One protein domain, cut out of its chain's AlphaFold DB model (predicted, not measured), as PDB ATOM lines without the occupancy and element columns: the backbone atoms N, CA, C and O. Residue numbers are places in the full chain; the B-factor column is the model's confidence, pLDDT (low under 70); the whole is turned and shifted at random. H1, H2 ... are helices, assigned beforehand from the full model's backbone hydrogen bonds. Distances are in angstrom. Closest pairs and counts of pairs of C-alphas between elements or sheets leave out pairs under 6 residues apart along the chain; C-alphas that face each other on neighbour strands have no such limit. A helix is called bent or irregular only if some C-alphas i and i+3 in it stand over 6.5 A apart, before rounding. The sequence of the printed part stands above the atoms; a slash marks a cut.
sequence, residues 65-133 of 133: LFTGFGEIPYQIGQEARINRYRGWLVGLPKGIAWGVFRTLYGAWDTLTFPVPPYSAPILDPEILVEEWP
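This is residues 65 to 133 of the 133 residues of an uncharacterized protein of Candidatus Omnitrophica bacterium CG11_big_fil_rev_8_21_14_0_20_64_10 (UniProt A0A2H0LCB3). The model is a long helical hairpin, in which the long helix H2 makes most of the length and the shorter H1 runs back beside it, and a tail folds back from the far end of H2 and ends in the short helix H3, next to the early part of H1. At the turn from H2 into this tail, residues 111 to 117 stick out, of which 111 belongs to H2. The printed part has 69 residues with three named helices, H1, H2 and H3 in that order, and no named strand; the class is all helix. The whole is loose, with a radius of gyration of the C-alphas of 13.7 A, and its outline is a rod that spans 44 by 20 by 15 A.

H2, residues 84 to 111, is the longest helix and has a kink of 40 degrees near residue 91. It is neither bent nor irregular, but only just: C-alphas 89 and 92 are 6.2 A apart. H1, residues 65 to 80, touches H2 and forms a helical hairpin with it, at a shallow tilt of 19 degrees, opposite ways; their closest C-alphas are those of Ile 72 and Gly 95, 3.9 A apart. H1 is irregular, with C-alphas 66 and 69 at 7.2 A from each other. H1 touches H3, residues 128 to 131, with residues 67 to 71 of H1 alone; the closest C-alphas of the two are those of Thr 67 and Leu 128, 6.5 A apart. H2 and H3 are only just apart, their closest C-alphas being 8.4 A from each other. Of the O i to N i+4 pairs, 7 of 12 in H1 and 21 of 24 in H2 are within hydrogen-bond range; H3 is too short for such a pair, and its one O i to N i+3 pair is within range.

H2 runs for 38.7 A from C-alpha 84 at (153.849, 63.384, 48.402) to C-alpha 111 at (180.839, 90.986, 46.509). H1 begins at C-alpha 65 at (175.723, 81.417, 45.219) and measures 25.5 A to C-alpha 80. H3 measures 5.4 A and ends at C-alpha 131 at (171.944, 70.915, 56.336).

The two C-alphas farthest apart are those of Asn 83 and Pro 114, 44.7 A. The link from H1 to H2 is tight, with 3 residues, and the link from H2 to H3 is long, with 16 residues, 112 to 127. Residues 111 to 117 stand free. The printed part has no cut and ends at residue 133, the chain's last. The mean pLDDT of the printed part is 75.8, and residues 116 to 133 are under 70.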
ATOM      1  N   LEU A  65     176.106  80.948  46.549       80.44
ATOM      2  CA  LEU A  65     175.723  81.417  45.219       80.44
ATOM      3  C   LEU A  65     175.422  80.249  44.273       80.44
ATOM      4  O   LEU A  65     174.426  80.277  43.554       80.44
ATOM      5  N   PHE A  66     176.267  79.216  44.284       79.69
ATOM      6  CA  PHE A  66     176.104  78.072  43.391       79.69
ATOM      7  C   PHE A  66     175.195  76.983  43.957       79.69
ATOM      8  O   PHE A  66     174.515  76.329  43.182       79.69
ATOM      9  N   THR A  67     175.124  76.782  45.272       78.81
ATOM     10  CA  THR A  67     174.336  75.689  45.874       78.81
ATOM     11  C   THR A  67     172.859  76.021  46.078       78.81
ATOM     12  O   THR A  67     172.085  75.120  46.390       78.81
ATOM     13  N   GLY A  68     172.417  77.259  45.830       71.81
ATOM     14  CA  GLY A  68     171.017  77.668  46.015       71.81
ATOM     15  C   GLY A  68     169.984  76.815  45.259       71.81
ATOM     16  O   GLY A  68     168.855  76.676  45.721       71.81
ATOM     17  N   PHE A  69     170.346  76.168  44.143       75.06
ATOM     18  CA  PHE A  69     169.428  75.267  43.426       75.06
ATOM     19  C   PHE A  69     169.145  73.956  44.178       75.06
ATOM     20  O   PHE A  69     168.105  73.337  43.950       75.06
ATOM     21  N   GLY A  70     170.050  73.528  45.064       80.06
ATOM     22  CA  GLY A  70     169.915  72.303  45.852       80.06
ATOM     23  C   GLY A  70     168.841  72.388  46.943       80.06
ATOM     24  O   GLY A  70     168.317  71.358  47.361       80.06
ATOM     25  N   GLU A  71     168.423  73.601  47.318       78.50
ATOM     26  CA  GLU A  71     167.329  73.835  48.274       78.50
ATOM     27  C   GLU A  71     165.973  73.335  47.755       78.50
ATOM     28  O   GLU A  71     165.118  72.884  48.519       78.50
ATOM     29  N   ILE A  72     165.769  73.372  46.434       80.69
ATOM     30  CA  ILE A  72     164.518  72.950  45.797       80.69
ATOM     31  C   ILE A  72     164.259  71.448  46.013       80.69
ATOM     32  O   ILE A  72     163.234  71.108  46.610       80.69
ATOM     33  N   PRO A  73     165.136  70.522  45.574       79.81
ATOM     34  CA  PRO A  73     164.914  69.096  45.797       79.81
ATOM     35  C   PRO A  73     164.954  68.720  47.282       79.81
ATOM     36  O   PRO A  73     164.209  67.826  47.685       79.81
ATOM     37  N   TYR A  74     165.760  69.410  48.097       79.12
ATOM     38  CA  TYR A  74     165.843  69.160  49.535       79.12
ATOM     39  C   TYR A  74     164.504  69.430  50.241       79.12
ATOM     40  O   TYR A  74     163.948  68.532  50.880       79.12
ATOM     41  N   GLN A  75     163.914  70.614  50.049       81.19
ATOM     42  CA  GLN A  75     162.636  70.967  50.678       81.19
ATOM     43  C   GLN A  75     161.461  70.150  50.118       81.19
ATOM     44  O   GLN A  75     160.553  69.781  50.868       81.19
ATOM     45  N   ILE A  76     161.483  69.802  48.823       80.25
ATOM     46  CA  ILE A  76     160.509  68.864  48.238       80.25
ATOM     47  C   ILE A  76     160.618  67.501  48.917       80.25
ATOM     48  O   ILE A  76     159.595  66.942  49.308       80.25
ATOM     49  N   GLY A  77     161.835  66.976  49.078       82.12
ATOM     50  CA  GLY A  77     162.096  65.708  49.748       82.12
ATOM     51  C   GLY A  77     161.595  65.711  51.188       82.12
ATOM     52  O   GLY A  77     160.849  64.811  51.571       82.12
ATOM     53  N   GLN A  78     161.923  66.750  51.960       82.44
ATOM     54  CA  GLN A  78     161.511  66.876  53.358       82.44
ATOM     55  C   GLN A  78     159.987  66.943  53.522       82.44
ATOM     56  O   GLN A  78     159.423  66.189  54.314       82.44
ATOM     57  N   GLU A  79     159.287  67.761  52.732       83.06
ATOM     58  CA  GLU A  79     157.820  67.832  52.798       83.06
ATOM     59  C   GLU A  79     157.145  66.580  52.194       83.06
ATOM     60  O   GLU A  79     156.063  66.177  52.637       83.06
ATOM     61  N   ALA A  80     157.787  65.903  51.232       83.81
ATOM     62  CA  ALA A  80     157.292  64.654  50.651       83.81
ATOM     63  C   ALA A  80     157.295  63.481  51.644       83.81
ATOM     64  O   ALA A  80     156.473  62.575  51.487       83.81
ATOM     65  N   ARG A  81     158.156  63.504  52.678       85.25
ATOM     66  CA  ARG A  81     158.148  62.509  53.773       85.25
ATOM     67  C   ARG A  81     156.856  62.550  54.586       85.25
ATOM     68  O   ARG A  81     156.441  61.525  55.113       85.25
ATOM     69  N   ILE A  82     156.217  63.719  54.664       85.50
ATOM     70  CA  ILE A  82     154.920  63.895  55.323       85.50
ATOM     71  C   ILE A  82     153.798  63.506  54.355       85.50
ATOM     72  O   ILE A  82     152.920  62.714  54.688       85.50
ATOM     73  N   ASN A  83     153.807  64.078  53.149       82.06
ATOM     74  CA  ASN A  83     152.838  63.768  52.104       82.06
ATOM     75  C   ASN A  83     153.417  64.116  50.728       82.06
ATOM     76  O   ASN A  83     153.851  65.245  50.500       82.06
ATOM     77  N   ARG A  84     153.339  63.186  49.770       80.44
ATOM     78  CA  ARG A  84     153.849  63.384  48.402       80.44
ATOM     79  C   ARG A  84     153.316  64.658  47.731       80.44
ATOM     80  O   ARG A  84     154.069  65.330  47.033       80.44
ATOM     81  N   TYR A  85     152.052  65.016  47.956       83.81
ATOM     82  CA  TYR A  85     151.461  66.240  47.408       83.81
ATOM     83  C   TYR A  85     151.966  67.502  48.118       83.81
ATOM     84  O   TYR A  85     152.138  68.534  47.474       83.81
ATOM     85  N   ARG A  86     152.279  67.423  49.418       80.19
ATOM     86  CA  ARG A  86     152.908  68.530  50.161       80.19
ATOM     87  C   ARG A  86     154.334  68.800  49.693       80.19
ATOM     88  O   ARG A  86     154.722  69.959  49.651       80.19
ATOM     89  N   GLY A  87     155.069  67.771  49.267       78.69
ATOM     90  CA  GLY A  87     156.376  67.933  48.622       78.69
ATOM     91  C   GLY A  87     156.341  68.956  47.485       78.69
ATOM     92  O   GLY A  87     157.122  69.901  47.464       78.69
ATOM     93  N   TRP A  88     155.366  68.830  46.584       81.06
ATOM     94  CA  TRP A  88     155.216  69.747  45.452       81.06
ATOM     95  C   TRP A  88     154.534  71.067  45.812       81.06
ATOM     96  O   TRP A  88     154.948  72.112  45.329       81.06
ATOM     97  N   LEU A  89     153.497  71.045  46.650       85.19
ATOM     98  CA  LEU A  89     152.705  72.247  46.941       85.19
ATOM     99  C   LEU A  89     153.350  73.172  47.979       85.19
ATOM    100  O   LEU A  89     153.130  74.377  47.937       85.19
ATOM    101  N   VAL A  90     154.126  72.618  48.910       84.62
ATOM    102  CA  VAL A  90     154.764  73.353  50.014       84.62
ATOM    103  C   VAL A  90     156.280  73.311  49.874       84.62
ATOM    104  O   VAL A  90     156.930  74.347  49.981       84.62
ATOM    105  N   GLY A  91     156.846  72.140  49.579       80.44
ATOM    106  CA  GLY A  91     158.295  71.964  49.471       80.44
ATOM    107  C   GLY A  91     158.910  72.729  48.299       80.44
ATOM    108  O   GLY A  91     159.949  73.356  48.471       80.44
ATOM    109  N   LEU A  92     158.246  72.772  47.140       82.50
ATOM    110  CA  LEU A  92     158.730  73.526  45.976       82.50
ATOM    111  C   LEU A  92     158.791  75.048  46.222       82.50
ATOM    112  O   LEU A  92     159.877  75.608  46.067       82.50
ATOM    113  N   PRO A  93     157.710  75.750  46.630       85.44
ATOM    114  CA  PRO A  93     157.801  77.188  46.894       85.44
ATOM    115  C   PRO A  93     158.745  77.509  48.059       85.44
ATOM    116  O   PRO A  93     159.458  78.508  48.003       85.44
ATOM    117  N   LYS A  94     158.809  76.647  49.083       81.12
ATOM    118  CA  LYS A  94     159.752  76.791  50.198       81.12
ATOM    119  C   LYS A  94     161.203  76.665  49.728       81.12
ATOM    120  O   LYS A  94     162.015  77.520  50.061       81.12
ATOM    121  N   GLY A  95     161.513  75.661  48.913       80.38
ATOM    122  CA  GLY A  95     162.844  75.462  48.342       80.38
ATOM    123  C   GLY A  95     163.258  76.568  47.375       80.38
ATOM    124  O   GLY A  95     164.411  76.979  47.386       80.38
ATOM    125  N   ILE A  96     162.321  77.124  46.596       83.81
ATOM    126  CA  ILE A  96     162.590  78.309  45.766       83.81
ATOM    127  C   ILE A  96     162.920  79.515  46.650       83.81
ATOM    128  O   ILE A  96     163.904  80.201  46.390       83.81
ATOM    129  N   ALA A  97     162.133  79.772  47.699       84.38
ATOM    130  CA  ALA A  97     162.377  80.895  48.601       84.38
ATOM    131  C   ALA A  97     163.753  80.786  49.277       84.38
ATOM    132  O   ALA A  97     164.553  81.717  49.191       84.38
ATOM    133  N   TRP A  98     164.057  79.632  49.876       79.44
ATOM    134  CA  TRP A  98     165.354  79.367  50.505       79.44
ATOM    135  C   TRP A  98     166.510  79.431  49.504       79.44
ATOM    136  O   TRP A  98     167.508  80.095  49.773       79.44
ATOM    137  N   GLY A  99     166.345  78.852  48.313       80.31
ATOM    138  CA  GLY A  99     167.343  78.913  47.248       80.31
ATOM    139  C   GLY A  99     167.641  80.337  46.783       80.31
ATOM    140  O   GLY A  99     168.805  80.693  46.595       80.31
ATOM    141  N   VAL A 100     166.616  81.188  46.662       84.44
ATOM    142  CA  VAL A 100     166.782  82.610  46.321       84.44
ATOM    143  C   VAL A 100     167.524  83.351  47.429       84.44
ATOM    144  O   VAL A 100     168.500  84.037  47.133       84.44
ATOM    145  N   PHE A 101     167.129  83.191  48.697       82.88
ATOM    146  CA  PHE A 101     167.839  83.826  49.813       82.88
ATOM    147  C   PHE A 101     169.303  83.392  49.864       82.88
ATOM    148  O   PHE A 101     170.188  84.237  49.969       82.88
ATOM    149  N   ARG A 102     169.566  82.095  49.696       83.81
ATOM    150  CA  ARG A 102     170.915  81.533  49.680       83.81
ATOM    151  C   ARG A 102     171.771  82.099  48.550       83.81
ATOM    152  O   ARG A 102     172.894  82.532  48.789       83.81
ATOM    153  N   THR A 103     171.207  82.196  47.350       82.00
ATOM    154  CA  THR A 103     171.884  82.769  46.178       82.00
ATOM    155  C   THR A 103     172.181  84.260  46.374       82.00
ATOM    156  O   THR A 103     173.283  84.716  46.075       82.00
ATOM    157  N   LEU A 104     171.227  85.028  46.913       83.50
ATOM    158  CA  LEU A 104     171.379  86.468  47.150       83.50
ATOM    159  C   LEU A 104     172.416  86.769  48.234       83.50
ATOM    160  O   LEU A 104     173.274  87.626  48.037       83.50
ATOM    161  N   TYR A 105     172.374  86.048  49.354       80.19
ATOM    162  CA  TYR A 105     173.382  86.186  50.405       80.19
ATOM    163  C   TYR A 105     174.747  85.668  49.955       80.19
ATOM    164  O   TYR A 105     175.759  86.275  50.286       80.19
ATOM    165  N   GLY A 106     174.787  84.617  49.135       79.50
ATOM    166  CA  GLY A 106     176.011  84.149  48.495       79.50
ATOM    167  C   GLY A 106     176.644  85.211  47.594       79.50
ATOM    168  O   GLY A 106     177.836  85.501  47.708       79.50
ATOM    169  N   ALA A 107     175.838  85.867  46.753       83.00
ATOM    170  CA  ALA A 107     176.276  86.998  45.936       83.00
ATOM    171  C   ALA A 107     176.763  88.168  46.804       83.00
ATOM    172  O   ALA A 107     177.801  88.759  46.517       83.00
ATOM    173  N   TRP A 108     176.041  88.483  47.882       81.44
ATOM    174  CA  TRP A 108     176.410  89.545  48.813       81.44
ATOM    175  C   TRP A 108     177.749  89.276  49.502       81.44
ATOM    176  O   TRP A 108     178.620  90.146  49.502       81.44
ATOM    177  N   ASP A 109     177.958  88.071  50.029       79.81
ATOM    178  CA  ASP A 109     179.215  87.666  50.664       79.81
ATOM    179  C   ASP A 109     180.368  87.617  49.649       79.81
ATOM    180  O   ASP A 109     181.478  88.044  49.965       79.81
ATOM    181  N   THR A 110     180.095  87.206  48.404       81.19
ATOM    182  CA  THR A 110     181.074  87.214  47.303       81.19
ATOM    183  C   THR A 110     181.473  88.632  46.900       81.19
ATOM    184  O   THR A 110     182.637  88.874  46.616       81.19
ATOM    185  N   LEU A 111     180.545  89.592  46.871       83.31
ATOM    186  CA  LEU A 111     180.839  90.986  46.509       83.31
ATOM    187  C   LEU A 111     181.485  91.762  47.661       83.31
ATOM    188  O   LEU A 111     182.345  92.613  47.441       83.31
ATOM    189  N   THR A 112     181.077  91.465  48.894       79.94
ATOM    190  CA  THR A 112     181.566  92.130  50.110       79.94
ATOM    191  C   THR A 112     182.724  91.386  50.774       79.94
ATOM    192  O   THR A 112     183.094  91.714  51.904       79.94
ATOM    193  N   PHE A 113     183.345  90.430  50.074       75.06
ATOM    194  CA  PHE A 113     184.484  89.658  50.573       75.06
ATOM    195  C   PHE A 113     185.682  90.499  51.061       75.06
ATOM    196  O   PHE A 113     186.314  90.061  52.017       75.06
ATOM    197  N   PRO A 114     186.009  91.693  50.505       77.00
ATOM    198  CA  PRO A 114     187.143  92.478  50.987       77.00
ATOM    199  C   PRO A 114     186.753  93.445  52.118       77.00
ATOM    200  O   PRO A 114     187.612  94.142  52.654       77.00
ATOM    201  N   VAL A 115     185.460  93.526  52.463       76.38
ATOM    202  CA  VAL A 115     184.923  94.471  53.447       76.38
ATOM    203  C   VAL A 115     184.586  93.726  54.748       76.38
ATOM    204  O   VAL A 115     183.731  92.830  54.732       76.38
ATOM    205  N   PRO A 116     185.208  94.090  55.889       69.62
ATOM    206  CA  PRO A 116     184.818  93.574  57.200       69.62
ATOM    207  C   PRO A 116     183.413  94.080  57.588       69.62
ATOM    208  O   PRO A 116     183.041  95.187  57.194       69.62
ATOM    209  N   PRO A 117     182.626  93.330  58.383       67.69
ATOM    210  CA  PRO A 117     183.023  92.191  59.217       67.69
ATOM    211  C   PRO A 117     182.994  90.822  58.511       67.69
ATOM    212  O   PRO A 117     182.250  90.598  57.552       67.69
ATOM    213  N   TYR A 118     183.805  89.899  59.040       65.44
ATOM    214  CA  TYR A 118     183.952  88.504  58.587       65.44
ATOM    215  C   TYR A 118     183.296  87.487  59.543       65.44
ATOM    216  O   TYR A 118     183.348  86.285  59.308       65.44
ATOM    217  N   SER A 119     182.712  87.965  60.644       56.94
ATOM    218  CA  SER A 119     182.521  87.203  61.882       56.94
ATOM    219  C   SER A 119     181.133  86.601  62.114       56.94
ATOM    220  O   SER A 119     180.949  85.951  63.137       56.94
ATOM    221  N   ALA A 120     180.162  86.766  61.214       59.06
ATOM    222  CA  ALA A 120     178.847  86.145  61.393       59.06
ATOM    223  C   ALA A 120     178.258  85.658  60.060       59.06
ATOM    224  O   ALA A 120     178.036  86.479  59.165       59.06
ATOM    225  N   PRO A 121     177.995  84.347  59.909       61.22
ATOM    226  CA  PRO A 121     177.068  83.851  58.901       61.22
ATOM    227  C   PRO A 121     175.701  84.511  59.119       61.22
ATOM    228  O   PRO A 121     175.169  84.490  60.227       61.22
ATOM    229  N   ILE A 122     175.142  85.134  58.079       63.09
ATOM    230  CA  ILE A 122     173.784  85.708  58.144       63.09
ATOM    231  C   ILE A 122     172.723  84.608  57.959       63.09
ATOM    232  O   ILE A 122     171.596  84.738  58.433       63.09
ATOM    233  N   LEU A 123     173.096  83.521  57.279       59.22
ATOM    234  CA  LEU A 123     172.280  82.328  57.096       59.22
ATOM    235  C   LEU A 123     172.803  81.205  57.992       59.22
ATOM    236  O   LEU A 123     174.004  80.932  57.998       59.22
ATOM    237  N   ASP A 124     171.878  80.570  58.701       57.53
ATOM    238  CA  ASP A 124     172.077  79.327  59.439       57.53
ATOM    239  C   ASP A 124     171.172  78.266  58.785       57.53
ATOM    240  O   ASP A 124     169.956  78.496  58.724       57.53
ATOM    241  N   PRO A 125     171.714  77.171  58.220       61.69
ATOM    242  CA  PRO A 125     173.128  76.759  58.192       61.69
ATOM    243  C   PRO A 125     174.015  77.541  57.207       61.69
ATOM    244  O   PRO A 125     173.547  78.066  56.185       61.69
ATOM    245  N   GLU A 126     175.325  77.574  57.493       61.19
ATOM    246  CA  GLU A 126     176.323  78.404  56.795       61.19
ATOM    247  C   GLU A 126     176.407  78.066  55.294       61.19
ATOM    248  O   GLU A 126     176.477  78.956  54.439       61.19
ATOM    249  N   ILE A 127     176.332  76.775  54.967       66.19
ATOM    250  CA  ILE A 127     176.314  76.211  53.608       66.19
ATOM    251  C   ILE A 127     175.230  75.123  53.504       66.19
ATOM    252  O   ILE A 127     174.925  74.461  54.489       66.19
ATOM    253  N   LEU A 128     174.655  74.911  52.311       61.84
ATOM    254  CA  LEU A 128     173.569  73.930  52.111       61.84
ATOM    255  C   LEU A 128     174.006  72.521  52.531       61.84
ATOM    256  O   LEU A 128     173.226  71.738  53.061       61.84
ATOM    257  N   VAL A 129     175.273  72.204  52.265       60.91
ATOM    258  CA  VAL A 129     175.868  70.884  52.499       60.91
ATOM    259  C   VAL A 129     175.879  70.520  53.987       60.91
ATOM    260  O   VAL A 129     175.847  69.343  54.313       60.91
ATOM    261  N   GLU A 130     175.868  71.508  54.882       58.56
ATOM    262  CA  GLU A 130     175.787  71.288  56.330       58.56
ATOM    263  C   GLU A 130     174.368  70.911  56.789       58.56
ATOM    264  O   GLU A 130     174.205  70.245  57.806       58.56
ATOM    265  N   GLU A 131     173.333  71.277  56.024       60.09
ATOM    266  CA  GLU A 131     171.944  70.915  56.336       60.09
ATOM    267  C   GLU A 131     171.598  69.463  55.970       60.09
ATOM    268  O   GLU A 131     170.581  68.923  56.410       60.09
ATOM    269  N   TRP A 132     172.419  68.817  55.139       54.75
ATOM    270  CA  TRP A 132     172.147  67.470  54.649       54.75
ATOM    271  C   TRP A 132     172.624  66.418  55.676       54.75
ATOM    272  O   TRP A 132     173.802  66.432  56.029       54.75
ATOM    273  N   PRO A 133     171.752  65.505  56.161       48.50
ATOM    274  CA  PRO A 133     172.153  64.399  57.040       48.50
ATOM    275  C   PRO A 133     173.023  63.339  56.354       48.50
ATOM    276  O   PRO A 133     172.871  63.139  55.125       48.50
TER     277      PRO A 133